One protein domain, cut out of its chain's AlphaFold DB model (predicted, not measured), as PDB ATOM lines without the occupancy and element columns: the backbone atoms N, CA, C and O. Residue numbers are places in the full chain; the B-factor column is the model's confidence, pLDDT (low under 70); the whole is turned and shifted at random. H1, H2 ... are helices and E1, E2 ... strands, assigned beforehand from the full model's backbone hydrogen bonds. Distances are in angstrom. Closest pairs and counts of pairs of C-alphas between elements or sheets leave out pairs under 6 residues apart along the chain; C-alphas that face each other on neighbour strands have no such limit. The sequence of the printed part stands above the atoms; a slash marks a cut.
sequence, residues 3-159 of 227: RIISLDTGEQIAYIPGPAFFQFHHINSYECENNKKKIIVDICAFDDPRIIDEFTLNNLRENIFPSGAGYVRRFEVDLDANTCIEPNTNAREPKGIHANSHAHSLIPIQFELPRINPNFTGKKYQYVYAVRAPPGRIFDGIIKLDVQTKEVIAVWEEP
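What this domain is: This is residues 3 to 159 of the 227 residues of the protein "Hypothetical protein" of Adineta steineri (UniProt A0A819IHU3). Two twisted four-stranded sheets, E3 E4 E5 E6 and E7 E8 E9 E10, lie partly face to face as a sandwich, with the small hairpin E1 and E2 toward one end of the long axis and the short helices H1 and H2 at the other. A long loop, residues 86 to 110, leads from the first sheet to the second. The printed part has 157 residues with two named helices and ten named strands, in the order E1 E2 E3 E4 H1 H2 E5 E6 E7 E8 E9 E10; each sheet is antiparallel, in the order just given. The class is mostly strand, though under half of the residues are in named elements. The whole is compact, with a radius of gyration of the C-alphas of 16.6 A, and elongated, spanning 50 by 32 by 29 A.

How they stand to each other: E3, residues 22 to 32, and E4, residues 35 to 46, form a hairpin, with N 30 and O 40 3.0 A apart. E3 bends by 86 degrees at residue 25. E5, residues 71 to 78, is antiparallel to E4, with N 41 and O 75 at 2.9 A, and forms a hairpin with E6, residues 83 to 85, with N 76 and O 85 at 2.8 A. E7, residues 111 to 115, E8, 127 to 132, E9, 141 to 146, and E10, 151 to 156, form a meander, each strand the antiparallel neighbour of the one before: N 115 and O 129 are 2.7 A apart, N 130 and O 143 3.0 A, N 144 and O 154 2.9 A. The facing parts of these two strongly twisted sheets are 10.1 A apart centre to centre. The closest C-alphas of E3 and E7 are those of Ile 27 and Pro 114, at 5.7 A. E1, residues 3 to 5, and E2, residues 12 to 16, form a hairpin, with N 4 and O 14 at 3.0 A; the closest C-alphas of E2 and E6 are those of Ile 16 and Thr 83, at 6.2 A. H1, residues 51 to 54, and H2, residues 57 to 61, meet only through their link and are not on either four-stranded sheet. In H2 the O i to N i+4 pair is within hydrogen-bond range; H1 is too short for one.

Where its parts are: E1 begins at C-alpha 3 (45.836, 60.897, 59.283). E4 is 28.5 A long, E3 24.5 A and E5 22.2 A. E10 ends at C-alpha 156 (28.638, 35.321, 40.129).

The domain as a whole: The C-alphas farthest apart are those of Asn 34 and Glu 62, at 51.7 A. The printed part has no cut. The links E6 to E7 and E7 to E8 are long. Residues 88 to 104 have pLDDT under 70.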
ATOM      1  N   ARG A   3      46.204  59.688  58.541       96.75
ATOM      2  CA  ARG A   3      45.836  60.897  59.283       96.75
ATOM      3  C   ARG A   3      44.519  60.644  59.999       96.75
ATOM      4  O   ARG A   3      43.514  60.404  59.338       96.75
ATOM      5  N   ILE A   4      44.537  60.703  61.324       96.75
ATOM      6  CA  ILE A   4      43.368  60.422  62.159       96.75
ATOM      7  C   ILE A   4      42.867  61.740  62.732       96.75
ATOM      8  O   ILE A   4      43.630  62.472  63.368       96.75
ATOM      9  N   ILE A   5      41.603  62.057  62.467       96.94
ATOM     10  CA  ILE A   5      40.947  63.303  62.865       96.94
ATOM     11  C   ILE A   5      39.711  62.934  63.683       96.94
ATOM     12  O   ILE A   5      38.934  62.079  63.266       96.94
ATOM     13  N   SER A   6      39.540  63.574  64.838       95.44
ATOM     14  CA  SER A   6      38.327  63.437  65.643       95.44
ATOM     15  C   SER A   6      37.142  64.023  64.887       95.44
ATOM     16  O   SER A   6      37.189  65.189  64.495       95.44
ATOM     17  N   LEU A   7      36.067  63.256  64.710       94.06
ATOM     18  CA  LEU A   7      34.837  63.796  64.123       94.06
ATOM     19  C   LEU A   7      34.100  64.735  65.090       94.06
ATOM     20  O   LEU A   7      33.426  65.652  64.631       94.06
ATOM     21  N   ASP A   8      34.278  64.556  66.402       96.00
ATOM     22  CA  ASP A   8      33.640  65.396  67.423       96.00
ATOM     23  C   ASP A   8      34.313  66.769  67.547       96.00
ATOM     24  O   ASP A   8      33.641  67.783  67.724       96.00
ATOM     25  N   THR A   9      35.650  66.808  67.476       97.50
ATOM     26  CA  THR A   9      36.428  68.037  67.734       97.50
ATOM     27  C   THR A   9      37.062  68.643  66.484       97.50
ATOM     28  O   THR A   9      37.461  69.804  66.508       97.50
ATOM     29  N   GLY A  10      37.188  67.883  65.392       97.00
ATOM     30  CA  GLY A  10      37.912  68.291  64.183       97.00
ATOM     31  C   GLY A  10      39.437  68.313  64.336       97.00
ATOM     32  O   GLY A  10      40.149  68.664  63.393       97.00
ATOM     33  N   GLU A  11      39.965  67.943  65.502       97.81
ATOM     34  CA  GLU A  11      41.401  67.960  65.768       97.81
ATOM     35  C   GLU A  11      42.095  66.715  65.212       97.81
ATOM     36  O   GLU A  11      41.559  65.604  65.226       97.81
ATOM     37  N   GLN A  12      43.334  66.891  64.749       97.19
ATOM     38  CA  GLN A  12      44.183  65.772  64.361       97.19
ATOM     39  C   GLN A  12      44.671  65.037  65.614       97.19
ATOM     40  O   GLN A  12      45.511  65.552  66.347       97.19
ATOM     41  N   ILE A  13      44.188  63.811  65.803       95.69
ATOM     42  CA  ILE A  13      44.567  62.938  66.919       95.69
ATOM     43  C   ILE A  13      45.921  62.276  66.647       95.69
ATOM     44  O   ILE A  13      46.736  62.130  67.552       95.69
ATOM     45  N   ALA A  14      46.174  61.874  65.396       96.19
ATOM     46  CA  ALA A  14      47.408  61.190  65.026       96.19
ATOM     47  C   ALA A  14      47.799  61.414  63.559       96.19
ATOM     48  O   ALA A  14      46.963  61.696  62.693       96.19
ATOM     49  N   TYR A  15      49.094  61.254  63.281       97.31
ATOM     50  CA  TYR A  15      49.659  61.244  61.935       97.31
ATOM     51  C   TYR A  15      50.757  60.183  61.855       97.31
ATOM     52  O   TYR A  15      51.893  60.403  62.270       97.31
ATOM     53  N   ILE A  16      50.380  59.002  61.366       97.25
ATOM     54  CA  ILE A  16      51.147  57.765  61.529       97.25
ATOM     55  C   ILE A  16      51.723  57.328  60.172       97.25
ATOM     56  O   ILE A  16      50.982  57.257  59.182       97.25
ATOM     57  N   PRO A  17      53.034  57.046  60.058       94.06
ATOM     58  CA  PRO A  17      53.590  56.445  58.852       94.06
ATOM     59  C   PRO A  17      53.074  55.009  58.686       94.06
ATOM     60  O   PRO A  17      52.853  54.297  59.657       94.06
ATOM     61  N   GLY A  18      52.898  54.576  57.441       88.88
ATOM     62  CA  GLY A  18      52.468  53.219  57.111       88.88
ATOM     63  C   GLY A  18      53.067  52.773  55.778       88.88
ATOM     64  O   GLY A  18      53.770  53.571  55.146       88.88
ATOM     65  N   PRO A  19      52.802  51.527  55.350       86.25
ATOM     66  CA  PRO A  19      53.281  51.005  54.073       86.25
ATOM     67  C   PRO A  19      52.881  51.891  52.886       86.25
ATOM     68  O   PRO A  19      51.872  52.598  52.934       86.25
ATOM     69  N   ALA A  20      53.671  51.848  51.813       87.88
ATOM     70  CA  ALA A  20      53.317  52.501  50.558       87.88
ATOM     71  C   ALA A  20      52.244  51.687  49.818       87.88
ATOM     72  O   ALA A  20      52.315  50.457  49.762       87.88
ATOM     73  N   PHE A  21      51.247  52.385  49.281       90.19
ATOM     74  CA  PHE A  21      50.187  51.837  48.443       90.19
ATOM     75  C   PHE A  21      49.490  52.973  47.692       90.19
ATOM     76  O   PHE A  21      49.635  54.150  48.040       90.19
ATOM     77  N   PHE A  22      48.698  52.606  46.695       92.69
ATOM     78  CA  PHE A  22      47.711  53.470  46.067       92.69
ATOM     79  C   PHE A  22      46.306  52.901  46.312       92.69
ATOM     80  O   PHE A  22      46.149  51.694  46.471       92.69
ATOM     81  N   GLN A  23      45.279  53.746  46.378       93.75
ATOM     82  CA  GLN A  23      43.891  53.303  46.531       93.75
ATOM     83  C   GLN A  23      42.929  54.235  45.793       93.75
ATOM     84  O   GLN A  23      43.206  55.430  45.658       93.75
ATOM     85  N   PHE A  24      41.765  53.703  45.419       95.88
ATOM     86  CA  PHE A  24      40.583  54.509  45.112       95.88
ATOM     87  C   PHE A  24      39.560  54.432  46.248       95.88
ATOM     88  O   PHE A  24      39.162  55.466  46.783       95.88
ATOM     89  N   HIS A  25      39.171  53.217  46.646       98.12
ATOM     90  CA  HIS A  25      38.052  53.000  47.562       98.12
ATOM     91  C   HIS A  25      38.488  52.425  48.910       98.12
ATOM     92  O   HIS A  25      39.170  51.401  48.990       98.12
ATOM     93  N   HIS A  26      38.000  53.050  49.981       98.06
ATOM     94  CA  HIS A  26      37.890  52.386  51.273       98.06
ATOM     95  C   HIS A  26      36.776  51.338  51.215       98.06
ATOM     96  O   HIS A  26      35.756  51.555  50.562       98.06
ATOM     97  N   ILE A  27      36.958  50.228  51.926       98.31
ATOM     98  CA  ILE A  27      35.921  49.210  52.113       98.31
ATOM     99  C   ILE A  27      35.123  49.550  53.373       98.31
ATOM    100  O   ILE A  27      33.925  49.813  53.308       98.31
ATOM    101  N   ASN A  28      35.797  49.572  54.523       98.38
ATOM    102  CA  ASN A  28      35.232  49.987  55.802       98.38
ATOM    103  C   ASN A  28      36.361  50.359  56.773       98.38
ATOM    104  O   ASN A  28      37.530  50.032  56.560       98.38
ATOM    105  N   SER A  29      36.007  51.006  57.875       97.75
ATOM    106  CA  SER A  29      36.934  51.282  58.970       97.75
ATOM    107  C   SER A  29      36.187  51.301  60.289       97.75
ATOM    108  O   SER A  29      35.089  51.846  60.336       97.75
ATOM    109  N   TYR A  30      36.766  50.745  61.349       97.56
ATOM    110  CA  TYR A  30      36.105  50.658  62.650       97.56
ATOM    111  C   TYR A  30      37.104  50.602  63.808       97.56
ATOM    112  O   TYR A  30      38.234  50.136  63.661       97.56
ATOM    113  N   GLU A  31      36.671  51.062  64.978       96.31
ATOM    114  CA  GLU A  31      37.403  50.898  66.235       96.31
ATOM    115  C   GLU A  31      37.290  49.453  66.742       96.31
ATOM    116  O   GLU A  31      36.210  48.858  66.738       96.31
ATOM    117  N   CYS A  32      38.387  48.875  67.229       92.81
ATOM    118  CA  CYS A  32      38.354  47.565  67.872       92.81
ATOM    119  C   CYS A  32      37.529  47.624  69.168       92.81
ATOM    120  O   CYS A  32      37.842  48.401  70.066       92.81
ATOM    121  N   GLU A  33      36.547  46.730  69.322       86.31
ATOM    122  CA  GLU A  33      35.646  46.678  70.493       86.31
ATOM    123  C   GLU A  33      36.392  46.692  71.838       86.31
ATOM    124  O   GLU A  33      36.006  47.397  72.768       86.31
ATOM    125  N   ASN A  34      37.505  45.957  71.923       88.38
ATOM    126  CA  ASN A  34      38.304  45.832  73.146       88.38
ATOM    127  C   ASN A  34      39.345  46.950  73.327       88.38
ATOM    128  O   ASN A  34      39.967  47.040  74.384       88.38
ATOM    129  N   ASN A  35      39.592  47.767  72.300       91.00
ATOM    130  CA  ASN A  35      40.510  48.897  72.370       91.00
ATOM    131  C   ASN A  35      40.165  49.935  71.295       91.00
ATOM    132  O   ASN A  35      40.624  49.832  70.159       91.00
ATOM    133  N   LYS A  36      39.435  50.981  71.689       89.19
ATOM    134  CA  LYS A  36      39.024  52.079  70.801       89.19
ATOM    135  C   LYS A  36      40.176  52.884  70.197       89.19
ATOM    136  O   LYS A  36      39.993  53.605  69.228       89.19
ATOM    137  N   LYS A  37      41.383  52.752  70.749       93.56
ATOM    138  CA  LYS A  37      42.601  53.360  70.199       93.56
ATOM    139  C   LYS A  37      43.281  52.491  69.142       93.56
ATOM    140  O   LYS A  37      44.329  52.871  68.628       93.56
ATOM    141  N   LYS A  38      42.703  51.334  68.818       95.88
ATOM    142  CA  LYS A  38      43.074  50.519  67.664       95.88
ATOM    143  C   LYS A  38      41.988  50.634  66.611       95.88
ATOM    144  O   LYS A  38      40.833  50.317  66.881       95.88
ATOM    145  N   ILE A  39      42.374  51.073  65.423       97.19
ATOM    146  CA  ILE A  39      41.473  51.287  64.295       97.19
ATOM    147  C   ILE A  39      41.835  50.284  63.205       97.19
ATOM    148  O   ILE A  39      42.989  50.205  62.783       97.19
ATOM    149  N   ILE A  40      40.840  49.535  62.746       96.62
ATOM    150  CA  ILE A  40      40.935  48.694  61.558       96.62
ATOM    151  C   ILE A  40      40.564  49.541  60.348       96.62
ATOM    152  O   ILE A  40      39.545  50.234  60.365       96.62
ATOM    153  N   VAL A  41      41.379  49.479  59.301       97.12
ATOM    154  CA  VAL A  41      41.140  50.169  58.032       97.12
ATOM    155  C   VAL A  41      41.280  49.165  56.897       97.12
ATOM    156  O   VAL A  41      42.386  48.716  56.598       97.12
ATOM    157  N   ASP A  42      40.162  48.837  56.255       96.62
ATOM    158  CA  ASP A  42      40.124  47.962  55.086       96.62
ATOM    159  C   ASP A  42      39.952  48.787  53.818       96.62
ATOM    160  O   ASP A  42      39.061  49.637  53.732       96.62
ATOM    161  N   ILE A  43      40.791  48.526  52.821       95.69
ATOM    162  CA  ILE A  43      40.810  49.280  51.565       95.69
ATOM    163  C   ILE A  43      40.999  48.365  50.355       95.69
ATOM    164  O   ILE A  43      41.598  47.291  50.466       95.69
ATOM    165  N   CYS A  44      40.521  48.825  49.198       94.38
ATOM    166  CA  CYS A  44      40.912  48.315  47.887       94.38
ATOM    167  C   CYS A  44      42.232  48.967  47.494       94.38
ATOM    168  O   CYS A  44      42.256  50.123  47.060       94.38
ATOM    169  N   ALA A  45      43.334  48.246  47.663       92.19
ATOM    170  CA  ALA A  45      44.652  48.824  47.463       92.19
ATOM    171  C   ALA A  45      45.453  48.157  46.351       92.19
ATOM    172  O   ALA A  45      45.409  46.947  46.129       92.19
ATOM    173  N   PHE A  46      46.209  49.015  45.686       89.81
ATOM    174  CA  PHE A  46      47.145  48.750  44.616       89.81
ATOM    175  C   PHE A  46      48.555  48.965  45.162       89.81
ATOM    176  O   PHE A  46      48.772  49.793  46.053       89.81
ATOM    177  N   ASP A  47      49.530  48.262  44.602       84.50
ATOM    178  CA  ASP A  47      50.929  48.465  44.989       84.50
ATOM    179  C   ASP A  47      51.458  49.825  44.513       84.50
ATOM    180  O   ASP A  47      52.324  50.425  45.149       84.50
ATOM    181  N   ASP A  48      50.905  50.335  43.412       86.94
ATOM    182  CA  ASP A  48      51.316  51.573  42.763       86.94
ATOM    183  C   ASP A  48      50.155  52.191  41.943       86.94
ATOM    184  O   ASP A  48      49.119  51.546  41.750       86.94
ATOM    185  N   PRO A  49      50.277  53.450  41.480       90.94
ATOM    186  CA  PRO A  49      49.194  54.144  40.785       90.94
ATOM    187  C   PRO A  49      49.098  53.856  39.273       90.94
ATOM    188  O   PRO A  49      48.344  54.554  38.597       90.94
ATOM    189  N   ARG A  50      49.811  52.861  38.709       90.25
ATOM    190  CA  ARG A  50      49.815  52.594  37.247       90.25
ATOM    191  C   ARG A  50      48.428  52.353  36.660       90.25
ATOM    192  O   ARG A  50      48.209  52.634  35.485       90.25
ATOM    193  N   ILE A  51      47.478  51.896  37.475       89.44
ATOM    194  CA  ILE A  51      46.076  51.733  37.077       89.44
ATOM    195  C   ILE A  51      45.485  53.008  36.444       89.44
ATOM    196  O   ILE A  51      44.660  52.909  35.539       89.44
ATOM    197  N   ILE A  52      45.932  54.199  36.861       91.56
ATOM    198  CA  ILE A  52      45.482  55.482  36.302       91.56
ATOM    199  C   ILE A  52      45.884  55.612  34.826       91.56
ATOM    200  O   ILE A  52      45.079  56.038  33.999       91.56
ATOM    201  N   ASP A  53      47.114  55.218  34.496       91.75
ATOM    202  CA  ASP A  53      47.657  55.299  33.137       91.75
ATOM    203  C   ASP A  53      47.136  54.157  32.246       91.75
ATOM    204  O   ASP A  53      47.039  54.288  31.023       91.75
ATOM    205  N   GLU A  54      46.775  53.026  32.856       91.06
ATOM    206  CA  GLU A  54      46.258  51.851  32.157       91.06
ATOM    207  C   GLU A  54      44.762  51.978  31.827       91.06
ATOM    208  O   GLU A  54      44.341  51.602  30.729       91.06
ATOM    209  N   PHE A  55      43.953  52.550  32.724       89.94
ATOM    210  CA  PHE A  55      42.491  52.599  32.605       89.94
ATOM    211  C   PHE A  55      41.975  53.777  31.754       89.94
ATOM    212  O   PHE A  55      41.071  54.518  32.141       89.94
ATOM    213  N   THR A  56      42.542  53.955  30.557       92.75
ATOM    214  CA  THR A  56      42.143  55.012  29.610       92.75
ATOM    215  C   THR A  56      41.166  54.504  28.553       92.75
ATOM    216  O   THR A  56      41.280  53.379  28.074       92.75
ATOM    217  N   LEU A  57      40.240  55.354  28.089       91.94
ATOM    218  CA  LEU A  57      39.297  54.981  27.021       91.94
ATOM    219  C   LEU A  57      39.987  54.507  25.734       91.94
ATOM    220  O   LEU A  57      39.430  53.659  25.042       91.94
ATOM    221  N   ASN A  58      41.163  55.048  25.405       94.94
ATOM    222  CA  ASN A  58      41.928  54.608  24.238       94.94
ATOM    223  C   ASN A  58      42.380  53.158  24.415       94.94
ATOM    224  O   ASN A  58      42.080  52.334  23.559       94.94
ATOM    225  N   ASN A  59      42.993  52.826  25.555       92.62
ATOM    226  CA  ASN A  59      43.393  51.453  25.862       92.62
ATOM    227  C   ASN A  59      42.184  50.508  25.828       92.62
ATOM    228  O   ASN A  59      42.211  49.494  25.134       92.62
ATOM    229  N   LEU A  60      41.080  50.885  26.487       89.44
ATOM    230  CA  LEU A  60      39.872  50.058  26.546       89.44
ATOM    231  C   LEU A  60      39.263  49.783  25.165       89.44
ATOM    232  O   LEU A  60      38.824  48.667  24.898       89.44
ATOM    233  N   ARG A  61      39.240  50.786  24.279       90.00
ATOM    234  CA  ARG A  61      38.717  50.646  22.908       90.00
ATOM    235  C   ARG A  61      39.609  49.778  22.023       90.00
ATOM    236  O   ARG A  61      39.088  49.104  21.140       90.00
ATOM    237  N   GLU A  62      40.907  49.745  22.306       92.38
ATOM    238  CA  GLU A  62      41.885  48.870  21.649       92.38
ATOM    239  C   GLU A  62      41.999  47.485  22.320       92.38
ATOM    240  O   GLU A  62      42.865  46.690  21.963       92.38
ATOM    241  N   ASN A  63      41.116  47.156  23.277       86.25
ATOM    242  CA  ASN A  63      41.152  45.920  24.077       86.25
ATOM    243  C   ASN A  63      42.460  45.721  24.868       86.25
ATOM    244  O   ASN A  63      42.864  44.594  25.160       86.25
ATOM    245  N   ILE A  64      43.119  46.819  25.230       89.38
ATOM    246  CA  ILE A  64      44.253  46.844  26.149       89.38
ATOM    247  C   ILE A  64      43.676  47.060  27.548       89.38
ATOM    248  O   ILE A  64      43.256  48.159  27.907       89.38
ATOM    249  N   PHE A  65      43.600  45.984  28.327       86.00
ATOM    250  CA  PHE A  65      43.017  46.004  29.666       86.00
ATOM    251  C   PHE A  65      44.085  46.208  30.747       86.00
ATOM    252  O   PHE A  65      45.228  45.791  30.544       86.00
ATOM    253  N   PRO A  66      43.723  46.802  31.901       84.62
ATOM    254  CA  PRO A  66      44.654  46.953  33.008       84.62
ATOM    255  C   PRO A  66      45.250  45.631  33.487       84.62
ATOM    256  O   PRO A  66      44.649  44.555  33.372       84.62
ATOM    257  N   SER A  67      46.420  45.746  34.105       80.44
ATOM    258  CA  SER A  67      47.158  44.655  34.744       80.44
ATOM    259  C   SER A  67      46.445  44.058  35.967       80.44
ATOM    260  O   SER A  67      46.878  43.029  36.483       80.44
ATOM    261  N   GLY A  68      45.326  44.652  36.385       76.12
ATOM    262  CA  GLY A  68      44.395  44.151  37.392       76.12
ATOM    263  C   GLY A  68      43.909  45.262  38.323       76.12
ATOM    264  O   GLY A  68      44.368  46.402  38.242       76.12
ATOM    265  N   ALA A  69      42.951  44.937  39.189       87.19
ATOM    266  CA  ALA A  69      42.440  45.853  40.209       87.19
ATOM    267  C   ALA A  69      43.148  45.697  41.570       87.19
ATOM    268  O   ALA A  69      44.135  44.965  41.702       87.19
ATOM    269  N   GLY A  70      42.640  46.405  42.581       89.50
ATOM    270  CA  GLY A  70      43.149  46.343  43.944       89.50
ATOM    271  C   GLY A  70      42.822  45.025  44.649       89.50
ATOM    272  O   GLY A  70      42.015  44.217  44.188       89.50
ATOM    273  N   TYR A  71      43.459  44.823  45.798       89.62
ATOM    274  CA  TYR A  71      43.197  43.724  46.729       89.62
ATOM    275  C   TYR A  71      42.607  44.262  48.033       89.62
ATOM    276  O   TYR A  71      42.836  45.426  48.370       89.62
ATOM    277  N   VAL A  72      41.936  43.406  48.821       91.81
ATOM    278  CA  VAL A  72      41.650  43.747  50.225       91.81
ATOM    279  C   VAL A  72      42.994  43.871  50.945       91.81
ATOM    280  O   VAL A  72      43.714  42.877  51.073       91.81
ATOM    281  N   ARG A  73      43.308  45.058  51.464       91.81
ATOM    282  CA  ARG A  73      44.403  45.273  52.421       91.81
ATOM    283  C   ARG A  73      43.819  45.785  53.732       91.81
ATOM    284  O   ARG A  73      43.011  46.713  53.715       91.81
ATOM    285  N   ARG A  74      44.207  45.152  54.843       93.56
ATOM    286  CA  ARG A  74      43.747  45.480  56.201       93.56
ATOM    287  C   ARG A  74      44.891  46.079  57.000       93.56
ATOM    288  O   ARG A  74      45.864  45.392  57.306       93.56
ATOM    289  N   PHE A  75      44.738  47.336  57.384       94.19
ATOM    290  CA  PHE A  75      45.678  48.036  58.247       94.19
ATOM    291  C   PHE A  75      45.137  48.099  59.670       94.19
ATOM    292  O   PHE A  75      43.966  48.408  59.889       94.19
ATOM    293  N   GLU A  76      46.008  47.837  60.637       94.44
ATOM    294  CA  GLU A  76      45.746  48.076  62.052       94.44
ATOM    295  C   GLU A  76      46.547  49.299  62.489       94.44
ATOM    296  O   GLU A  76      47.781  49.276  62.527       94.44
ATOM    297  N   VAL A  77      45.835  50.381  62.797       96.62
ATOM    298  CA  VAL A  77      46.403  51.635  63.291       96.62
ATOM    299  C   VAL A  77      46.272  51.658  64.809       96.62
ATOM    300  O   VAL A  77      45.162  51.631  65.333       96.62
ATOM    301  N   ASP A  78      47.394  51.720  65.519       96.06
ATOM    302  CA  ASP A  78      47.451  51.816  66.977       96.06
ATOM    303  C   ASP A  78      47.846  53.243  67.379       96.06
ATOM    304  O   ASP A  78      48.972  53.687  67.135       96.06
ATOM    305  N   LEU A  79      46.904  53.974  67.982       96.12
ATOM    306  CA  LEU A  79      47.098  55.367  68.385       96.12
ATOM    307  C   LEU A  79      47.988  55.506  69.628       96.12
ATOM    308  O   LEU A  79      48.651  56.530  69.767       96.12
ATOM    309  N   ASP A  80      48.025  54.505  70.516       94.38
ATOM    310  CA  ASP A  80      48.887  54.538  71.706       94.38
ATOM    311  C   ASP A  80      50.341  54.252  71.328       94.38
ATOM    312  O   ASP A  80      51.259  54.930  71.790       94.38
ATOM    313  N   ALA A  81      50.554  53.259  70.464       94.62
ATOM    314  CA  ALA A  81      51.881  52.922  69.963       94.62
ATOM    315  C   ALA A  81      52.358  53.875  68.853       94.62
ATOM    316  O   ALA A  81      53.545  53.879  68.525       94.62
ATOM    317  N   ASN A  82      51.451  54.670  68.270       95.00
ATOM    318  CA  ASN A  82      51.692  55.506  67.093       95.00
ATOM    319  C   ASN A  82      52.266  54.687  65.919       95.00
ATOM    320  O   ASN A  82      53.218  55.096  65.248       95.00
ATOM    321  N   THR A  83      51.697  53.499  65.695       95.38
ATOM    322  CA  THR A  83      52.122  52.555  64.654       95.38
ATOM    323  C   THR A  83      50.973  52.194  63.722       95.38
ATOM    324  O   THR A  83      49.799  52.265  64.075       95.38
ATOM    325  N   CYS A  84      51.325  51.809  62.499       94.25
ATOM    326  CA  CYS A  84      50.412  51.200  61.547       94.25
ATOM    327  C   CYS A  84      51.062  49.917  61.047       94.25
ATOM    328  O   CYS A  84      52.155  49.956  60.478       94.25
ATOM    329  N   ILE A  85      50.385  48.793  61.249       90.75
ATOM    330  CA  ILE A  85      50.823  47.491  60.748       90.75
ATOM    331  C   ILE A  85      49.798  46.936  59.764       90.75
ATOM    332  O   ILE A  85      48.655  47.377  59.717       90.75
ATOM    333  N   GLU A  86      50.218  45.954  58.980       87.50
ATOM    334  CA  GLU A  86      49.365  45.211  58.055       87.50
ATOM    335  C   GLU A  86      49.487  43.719  58.398       87.50
ATOM    336  O   GLU A  86      50.379  43.031  57.895       87.50
ATOM    337  N   PRO A  87      48.691  43.226  59.360       76.75
ATOM    338  CA  PRO A  87      48.859  41.881  59.874       76.75
ATOM    339  C   PRO A  87      48.169  40.835  58.993       76.75
ATOM    340  O   PRO A  87      47.048  41.010  58.524       76.75
ATOM    341  N   ASN A  88      48.818  39.673  58.886       61.44
ATOM    342  CA  ASN A  88      48.299  38.439  58.291       61.44
ATOM    343  C   ASN A  88      47.881  38.526  56.814       61.44
ATOM    344  O   ASN A  88      46.697  38.391  56.476       61.44
ATOM    345  N   THR A  89      48.885  38.619  55.952       59.84
ATOM    346  CA  THR A  89      48.762  38.505  54.502       59.84
ATOM    347  C   THR A  89      48.647  37.020  54.134       59.84
ATOM    348  O   THR A  89      49.540  36.214  54.389       59.84
ATOM    349  N   ASN A  90      47.489  36.601  53.622       51.03
ATOM    350  CA  ASN A  90      47.201  35.183  53.364       51.03
ATOM    351  C   ASN A  90      47.664  34.715  51.974       51.03
ATOM    352  O   ASN A  90      47.407  33.574  51.584       51.03
ATOM    353  N   ALA A  91      48.357  35.551  51.204       50.97
ATOM    354  CA  ALA A  91      48.816  35.146  49.890       50.97
ATOM    355  C   ALA A  91      50.146  34.387  49.967       50.97
ATOM    356  O   ALA A  91      51.223  34.962  50.113       50.97
ATOM    357  N   ARG A  92      50.081  33.066  49.787       44.00
ATOM    358  CA  ARG A  92      51.226  32.330  49.239       44.00
ATOM    359  C   ARG A  92      51.453  32.822  47.813       44.00
ATOM    360  O   ARG A  92      50.522  32.780  47.015       44.00
ATOM    361  N   GLU A  93      52.676  33.247  47.501       42.88
ATOM    362  CA  GLU A  93      53.093  33.574  46.135       42.88
ATOM    363  C   GLU A  93      52.714  32.437  45.166       42.88
ATOM    364  O   GLU A  93      53.214  31.312  45.307       42.88
ATOM    365  N   PRO A  94      51.889  32.681  44.134       41.03
ATOM    366  CA  PRO A  94      51.937  31.853  42.946       41.03
ATOM    367  C   PRO A  94      53.281  32.147  42.266       41.03
ATOM    368  O   PRO A  94      53.550  33.285  41.885       41.03
ATOM    369  N   LYS A  95      54.146  31.137  42.108       37.22
ATOM    370  CA  LYS A  95      55.379  31.274  41.312       37.22
ATOM    371  C   LYS A  95      55.013  31.764  39.902       37.22
ATOM    372  O   LYS A  95      54.386  31.022  39.149       37.22
ATOM    373  N   GLY A  96      55.402  32.986  39.540       46.53
ATOM    374  CA  GLY A  96      55.085  33.582  38.240       46.53
ATOM    375  C   GLY A  96      55.479  35.057  38.123       46.53
ATOM    376  O   GLY A  96      55.985  35.654  39.066       46.53
ATOM    377  N   ILE A  97      55.233  35.650  36.952       42.28
ATOM    378  CA  ILE A  97      55.679  37.001  36.539       42.28
ATOM    379  C   ILE A  97      55.093  38.137  37.422       42.28
ATOM    380  O   ILE A  97      55.582  39.263  37.381       42.28
ATOM    381  N   HIS A  98      54.122  37.836  38.293       45.62
ATOM    382  CA  HIS A  98      53.485  38.766  39.240       45.62
ATOM    383  C   HIS A  98      53.839  38.495  40.718       45.62
ATOM    384  O   HIS A  98      53.058  38.825  41.611       45.62
ATOM    385  N   ALA A  99      55.014  37.904  40.978       42.16
ATOM    386  CA  ALA A  99      55.471  37.453  42.302       42.16
ATOM    387  C   ALA A  99      55.385  38.506  43.430       42.16
ATOM    388  O   ALA A  99      55.243  38.132  44.587       42.16
ATOM    389  N   ASN A 100      55.383  39.807  43.116       42.66
ATOM    390  CA  ASN A 100      55.346  40.873  44.126       42.66
ATOM    391  C   ASN A 100      53.937  41.413  44.445       42.66
ATOM    392  O   ASN A 100      53.796  42.138  45.422       42.66
ATOM    393  N   SER A 101      52.901  41.070  43.663       49.44
ATOM    394  CA  SER A 101      51.594  41.761  43.733       49.44
ATOM    395  C   SER A 101      50.625  41.254  44.803       49.44
ATOM    396  O   SER A 101      49.535  41.789  44.984       49.44
ATOM    397  N   HIS A 102      50.995  40.183  45.505       53.03
ATOM    398  CA  HIS A 102      50.090  39.494  46.423       53.03
ATOM    399  C   HIS A 102      50.546  39.533  47.880       53.03
ATOM    400  O   HIS A 102      49.740  39.234  48.755       53.03
ATOM    401  N   ALA A 103      51.795  39.924  48.161       54.41
ATOM    402  CA  ALA A 103      52.423  39.779  49.479       54.41
ATOM    403  C   ALA A 103      51.668  40.476  50.625       54.41
ATOM    404  O   ALA A 103      51.886  40.133  51.785       54.41
ATOM    405  N   HIS A 104      50.772  41.410  50.290       64.31
ATOM    406  CA  HIS A 104      50.004  42.242  51.213       64.31
ATOM    407  C   HIS A 104      48.497  41.944  51.242       64.31
ATOM    408  O   HIS A 104      47.759  42.531  52.023       64.31
ATOM    409  N   SER A 105      48.014  41.015  50.416       74.62
ATOM    410  CA  SER A 105      46.578  40.778  50.293       74.62
ATOM    411  C   SER A 105      46.001  39.966  51.460       74.62
ATOM    412  O   SER A 105      46.542  38.924  51.852       74.62
ATOM    413  N   LEU A 106      44.853  40.414  51.979       79.88
ATOM    414  CA  LEU A 106      44.034  39.650  52.922       79.88
ATOM    415  C   LEU A 106      43.362  38.456  52.224       79.88
ATOM    416  O   LEU A 106      43.275  37.382  52.813       79.88
ATOM    417  N   ILE A 107      42.919  38.634  50.972       83.69
ATOM    418  CA  ILE A 107      42.244  37.622  50.143       83.69
ATOM    419  C   ILE A 107      42.777  37.740  48.703       83.69
ATOM    420  O   ILE A 107      42.600  38.798  48.094       83.69
ATOM    421  N   PRO A 108      43.414  36.702  48.121       82.25
ATOM    422  CA  PRO A 108      44.188  36.804  46.875       82.25
ATOM    423  C   PRO A 108      43.308  36.852  45.609       82.25
ATOM    424  O   PRO A 108      43.440  36.031  44.704       82.25
ATOM    425  N   ILE A 109      42.398  37.821  45.538       86.81
ATOM    426  CA  ILE A 109      41.525  38.105  44.402       86.81
ATOM    427  C   ILE A 109      41.495  39.613  44.157       86.81
ATOM    428  O   ILE A 109      41.432  40.393  45.106       86.81
ATOM    429  N   GLN A 110      41.558  40.013  42.888       89.75
ATOM    430  CA  GLN A 110      41.489  41.419  42.500       89.75
ATOM    431  C   GLN A 110      40.051  41.849  42.254       89.75
ATOM    432  O   GLN A 110      39.289  41.171  41.551       89.75
ATOM    433  N   PHE A 111      39.694  42.995  42.815       93.38
ATOM    434  CA  PHE A 111      38.371  43.582  42.689       93.38
ATOM    435  C   PHE A 111      38.416  45.089  42.897       93.38
ATOM    436  O   PHE A 111      39.401  45.650  43.370       93.38
ATOM    437  N   GLU A 112      37.317  45.735  42.541       95.31
ATOM    438  CA  GLU A 112      37.076  47.140  42.833       95.31
ATOM    439  C   GLU A 112      35.580  47.395  43.070       95.31
ATOM    440  O   GLU A 112      34.761  46.478  42.962       95.31
ATOM    441  N   LEU A 113      35.233  48.642  43.395       97.38
ATOM    442  CA  LEU A 113      33.873  49.091  43.705       97.38
ATOM    443  C   LEU A 113      33.274  48.290  44.881       97.38
ATOM    444  O   LEU A 113      32.255  47.610  44.715       97.38
ATOM    445  N   PRO A 114      33.941  48.299  46.056       98.19
ATOM    446  CA  PRO A 114      33.498  47.538  47.212       98.19
ATOM    447  C   PRO A 114      32.234  48.144  47.821       98.19
ATOM    448  O   PRO A 114      32.083  49.357  47.949       98.19
ATOM    449  N   ARG A 115      31.345  47.272  48.281       98.56
ATOM    450  CA  ARG A 115      30.153  47.599  49.055       98.56
ATOM    451  C   ARG A 115      30.034  46.630  50.221       98.56
ATOM    452  O   ARG A 115      30.457  45.480  50.146       98.56
ATOM    453  N   ILE A 116      29.429  47.105  51.297       98.62
ATOM    454  CA  ILE A 116      29.100  46.324  52.491       98.62
ATOM    455  C   ILE A 116      27.616  46.508  52.803       98.62
ATOM    456  O   ILE A 116      26.948  47.345  52.185       98.62
ATOM    457  N   ASN A 117      27.102  45.776  53.789       98.06
ATOM    458  CA  ASN A 117      25.823  46.132  54.386       98.06
ATOM    459  C   ASN A 117      25.948  47.509  55.083       98.06
ATOM    460  O   ASN A 117      26.772  47.643  55.993       98.06
ATOM    461  N   PRO A 118      25.157  48.531  54.696       96.56
ATOM    462  CA  PRO A 118      25.275  49.879  55.258       96.56
ATOM    463  C   PRO A 118      25.013  49.945  56.771       96.56
ATOM    464  O   PRO A 118      25.528  50.840  57.437       96.56
ATOM    465  N   ASN A 119      24.301  48.971  57.351       96.00
ATOM    466  CA  ASN A 119      24.079  48.894  58.803       96.00
ATOM    467  C   ASN A 119      25.377  48.628  59.599       96.00
ATOM    468  O   ASN A 119      25.407  48.805  60.822       96.00
ATOM    469  N   PHE A 120      26.454  48.245  58.903       96.62
ATOM    470  CA  PHE A 120      27.774  47.927  59.450       96.62
ATOM    471  C   PHE A 120      28.854  48.958  59.075       96.62
ATOM    472  O   PHE A 120      30.033  48.772  59.391       96.62
ATOM    473  N   THR A 121      28.492  50.075  58.435       96.38
ATOM    474  CA  THR A 121      29.433  51.180  58.193       96.38
ATOM    475  C   THR A 121      29.982  51.711  59.516       96.38
ATOM    476  O   THR A 121      29.224  52.017  60.434       96.38
ATOM    477  N   GLY A 122      31.309  51.816  59.630       96.44
ATOM    478  CA  GLY A 122      31.948  52.272  60.868       96.44
ATOM    479  C   GLY A 122      32.025  51.211  61.975       96.44
ATOM    480  O   GLY A 122      32.568  51.486  63.044       96.44
ATOM    481  N   LYS A 123      31.477  50.009  61.746       95.75
ATOM    482  CA  LYS A 123      31.389  48.914  62.721       95.75
ATOM    483  C   LYS A 123      32.195  47.700  62.253       95.75
ATOM    484  O   LYS A 123      32.510  47.553  61.070       95.75
ATOM    485  N   LYS A 124      32.513  46.805  63.193       96.38
ATOM    486  CA  LYS A 124      33.067  45.487  62.869       96.38
ATOM    487  C   LYS A 124      32.080  44.738  61.971       96.38
ATOM    488  O   LYS A 124      30.890  44.722  62.261       96.38
ATOM    489  N   TYR A 125      32.589  44.139  60.902       97.50
ATOM    490  CA  TYR A 125      31.794  43.578  59.811       97.50
ATOM    491  C   TYR A 125      32.484  42.342  59.220       97.50
ATOM    492  O   TYR A 125      33.665  42.090  59.502       97.50
ATOM    493  N   GLN A 126      31.769  41.573  58.409       97.56
ATOM    494  CA  GLN A 126      32.221  40.297  57.871       97.56
ATOM    495  C   GLN A 126      32.224  40.242  56.345       97.56
ATOM    496  O   GLN A 126      33.155  39.666  55.783       97.56
ATOM    497  N   TYR A 127      31.249  40.840  55.664       98.50
ATOM    498  CA  TYR A 127      31.038  40.621  54.236       98.50
ATOM    499  C   TYR A 127      31.338  41.849  53.377       98.50
ATOM    500  O   TYR A 127      30.911  42.966  53.669       98.50
ATOM    501  N   VAL A 128      32.033  41.613  52.261       98.62
ATOM    502  CA  VAL A 128      32.259  42.599  51.190       98.62
ATOM    503  C   VAL A 128      31.693  42.059  49.889       98.62
ATOM    504  O   VAL A 128      31.921  40.902  49.534       98.62
ATOM    505  N   TYR A 129      31.009  42.922  49.151       98.69
ATOM    506  CA  TYR A 129      30.531  42.684  47.798       98.69
ATOM    507  C   TYR A 129      31.290  43.600  46.852       98.69
ATOM    508  O   TYR A 129      31.416  44.788  47.126       98.69
ATOM    509  N   ALA A 130      31.812  43.078  45.751       98.19
ATOM    510  CA  ALA A 130      32.589  43.897  44.828       98.19
ATOM    511  C   ALA A 130      32.530  43.381  43.394       98.19
ATOM    512  O   ALA A 130      32.079  42.262  43.134       98.19
ATOM    513  N   VAL A 131      33.016  44.193  42.462       97.12
ATOM    514  CA  VAL A 131      33.198  43.786  41.074       97.12
ATOM    515  C   VAL A 131      34.561  43.118  40.916       97.12
ATOM    516  O   VAL A 131      35.595  43.722  41.195       97.12
ATOM    517  N   ARG A 132      34.580  41.871  40.437       95.12
ATOM    518  CA  ARG A 132      35.813  41.130  40.150       95.12
ATOM    519  C   ARG A 132      36.524  41.740  38.943       95.12
ATOM    520  O   ARG A 132      35.906  41.972  37.905       95.12
ATOM    521  N   ALA A 133      37.824  41.978  39.069       90.75
ATOM    522  CA  ALA A 133      38.627  42.625  38.033       90.75
ATOM    523  C   ALA A 133      40.045  42.023  37.978       90.75
ATOM    524  O   ALA A 133      41.010  42.655  38.421       90.75
ATOM    525  N   PRO A 134      40.174  40.773  37.489       86.75
ATOM    526  CA  PRO A 134      41.460  40.096  37.374       86.75
ATOM    527  C   PRO A 134      42.289  40.667  36.208       86.75
ATOM    528  O   PRO A 134      41.745  41.362  35.345       86.75
ATOM    529  N   PRO A 135      43.591  40.343  36.105       83.75
ATOM    530  CA  PRO A 135      44.448  40.877  35.053       83.75
ATOM    531  C   PRO A 135      43.898  40.538  33.666       83.75
ATOM    532  O   PRO A 135      43.506  39.396  33.402       83.75
ATOM    533  N   GLY A 136      43.867  41.523  32.767       82.81
ATOM    534  CA  GLY A 136      43.421  41.318  31.388       82.81
ATOM    535  C   GLY A 136      41.903  41.187  31.201       82.81
ATOM    536  O   GLY A 136      41.462  40.931  30.081       82.81
ATOM    537  N   ARG A 137      41.090  41.354  32.254       82.31
ATOM    538  CA  ARG A 137      39.624  41.398  32.161       82.31
ATOM    539  C   ARG A 137      39.071  42.552  32.984       82.31
ATOM    540  O   ARG A 137      39.491  42.788  34.109       82.31
ATOM    541  N   ILE A 138      38.083  43.249  32.435       81.88
ATOM    542  CA  ILE A 138      37.384  44.316  33.153       81.88
ATOM    543  C   ILE A 138      36.051  43.792  33.622       81.88
ATOM    544  O   ILE A 138      35.254  43.355  32.793       81.88
ATOM    545  N   PHE A 139      35.834  43.909  34.931       90.88
ATOM    546  CA  PHE A 139      34.542  43.730  35.576       90.88
ATOM    547  C   PHE A 139      33.845  42.480  35.063       90.88
ATOM    548  O   PHE A 139      32.894  42.570  34.299       90.88
ATOM    549  N   ASP A 140      34.389  41.312  35.397       92.75
ATOM    550  CA  ASP A 140      33.996  40.039  34.783       92.75
ATOM    551  C   ASP A 140      33.147  39.153  35.705       92.75
ATOM    552  O   ASP A 140      32.872  37.996  35.390       92.75
ATOM    553  N   GLY A 141      32.744  39.696  36.850       96.69
ATOM    554  CA  GLY A 141      31.892  39.024  37.813       96.69
ATOM    555  C   GLY A 141      31.628  39.879  39.044       96.69
ATOM    556  O   GLY A 141      32.220  40.942  39.229       96.69
ATOM    557  N   ILE A 142      30.735  39.393  39.894       98.44
ATOM    558  CA  ILE A 142      30.454  39.951  41.216       98.44
ATOM    559  C   ILE A 142      30.986  38.952  42.236       98.44
ATOM    560  O   ILE A 142      30.757  37.751  42.100       98.44
ATOM    561  N   ILE A 143      31.703  39.423  43.248       97.94
ATOM    562  CA  ILE A 143      32.274  38.574  44.295       97.94
ATOM    563  C   ILE A 143      31.662  38.901  45.655       97.94
ATOM    564  O   ILE A 143      31.386  40.065  45.947       97.94
ATOM    565  N   LYS A 144      31.496  37.867  46.485       98.50
ATOM    566  CA  LYS A 144      31.242  37.970  47.926       98.50
ATOM    567  C   LYS A 144      32.468  37.461  48.671       98.50
ATOM    568  O   LYS A 144      32.910  36.332  48.445       98.50
ATOM    569  N   LEU A 145      33.001  38.285  49.559       97.12
ATOM    570  CA  LEU A 145      34.175  37.997  50.375       97.12
ATOM    571  C   LEU A 145      33.796  37.962  51.850       97.12
ATOM    572  O   LEU A 145      32.942  38.735  52.276       97.12
ATOM    573  N   ASP A 146      34.475  37.117  52.615       96.69
ATOM    574  CA  ASP A 146      34.456  37.133  54.073       96.69
ATOM    575  C   ASP A 146      35.810  37.633  54.583       96.69
ATOM    576  O   ASP A 146      36.834  36.964  54.439       96.69
ATOM    577  N   VAL A 147      35.832  38.832  55.164       94.69
ATOM    578  CA  VAL A 147      37.063  39.478  55.650       94.69
ATOM    579  C   VAL A 147      37.487  39.006  57.045       94.69
ATOM    580  O   VAL A 147      38.553  39.395  57.528       94.69
ATOM    581  N   GLN A 148      36.675  38.187  57.718       93.06
ATOM    582  CA  GLN A 148      37.023  37.574  59.001       93.06
ATOM    583  C   GLN A 148      37.675  36.208  58.781       93.06
ATOM    584  O   GLN A 148      38.744  35.948  59.338       93.06
ATOM    585  N   THR A 149      37.088  35.364  57.927       92.50
ATOM    586  CA  THR A 149      37.674  34.065  57.545       92.50
ATOM    587  C   THR A 149      38.729  34.192  56.449       92.50
ATOM    588  O   THR A 149      39.586  33.317  56.328       92.50
ATOM    589  N   LYS A 150      38.740  35.323  55.727       91.06
ATOM    590  CA  LYS A 150      39.658  35.651  54.624       91.06
ATOM    591  C   LYS A 150      39.446  34.768  53.398       91.06
ATOM    592  O   LYS A 150      40.401  34.342  52.744       91.06
ATOM    593  N   GLU A 151      38.186  34.505  53.091       90.50
ATOM    594  CA  GLU A 151      37.783  33.593  52.029       90.50
ATOM    595  C   GLU A 151      36.938  34.296  50.967       90.50
ATOM    596  O   GLU A 151      36.190  35.240  51.230       90.50
ATOM    597  N   VAL A 152      37.042  33.789  49.739       94.12
ATOM    598  CA  VAL A 152      36.062  34.077  48.692       94.12
ATOM    599  C   VAL A 152      34.876  33.151  48.930       94.12
ATOM    600  O   VAL A 152      35.007  31.939  48.787       94.12
ATOM    601  N   ILE A 153      33.728  33.717  49.292       97.00
ATOM    602  CA  ILE A 153      32.522  32.944  49.615       97.00
ATOM    603  C   ILE A 153      31.812  32.493  48.345       97.00
ATOM    604  O   ILE A 153      31.392  31.343  48.234       97.00
ATOM    605  N   ALA A 154      31.663  33.404  47.386       97.38
ATOM    606  CA  ALA A 154      30.967  33.122  46.143       97.38
ATOM    607  C   ALA A 154      31.378  34.093  45.037       97.38
ATOM    608  O   ALA A 154      31.820  35.218  45.290       97.38
ATOM    609  N   VAL A 155      31.197  33.644  43.797       97.75
ATOM    610  CA  VAL A 155      31.377  34.450  42.593       97.75
ATOM    611  C   VAL A 155      30.180  34.228  41.685       97.75
ATOM    612  O   VAL A 155      29.819  33.088  41.400       97.75
ATOM    613  N   TRP A 156      29.584  35.320  41.228       98.38
ATOM    614  CA  TRP A 156      28.638  35.321  40.129       98.38
ATOM    615  C   TRP A 156      29.369  35.786  38.873       98.38
ATOM    616  O   TRP A 156      30.028  36.827  38.882       98.38
ATOM    617  N   GLU A 157      29.267  35.015  37.797       96.81
ATOM    618  CA  GLU A 157      29.832  35.348  36.493       96.81
ATOM    619  C   GLU A 157      28.939  34.785  35.383       96.81
ATOM    620  O   GLU A 157      28.380  33.694  35.508       96.81
ATOM    621  N   GLU A 158      28.822  35.523  34.282       95.75
ATOM    622  CA  GLU A 158      28.135  35.070  33.074       95.75
ATOM    623  C   GLU A 158      28.990  35.444  31.846       95.75
ATOM    624  O   GLU A 158      29.513  36.564  31.776       95.75
ATOM    625  N   PRO A 159      29.195  34.542  30.866       93.62
ATOM    626  CA  PRO A 159      30.054  34.824  29.720       93.62
ATOM    627  C   PRO A 159      29.639  36.076  28.940       93.62
ATOM    628  O   PRO A 159      28.467  36.269  28.631       93.62
TER     629      PRO A 159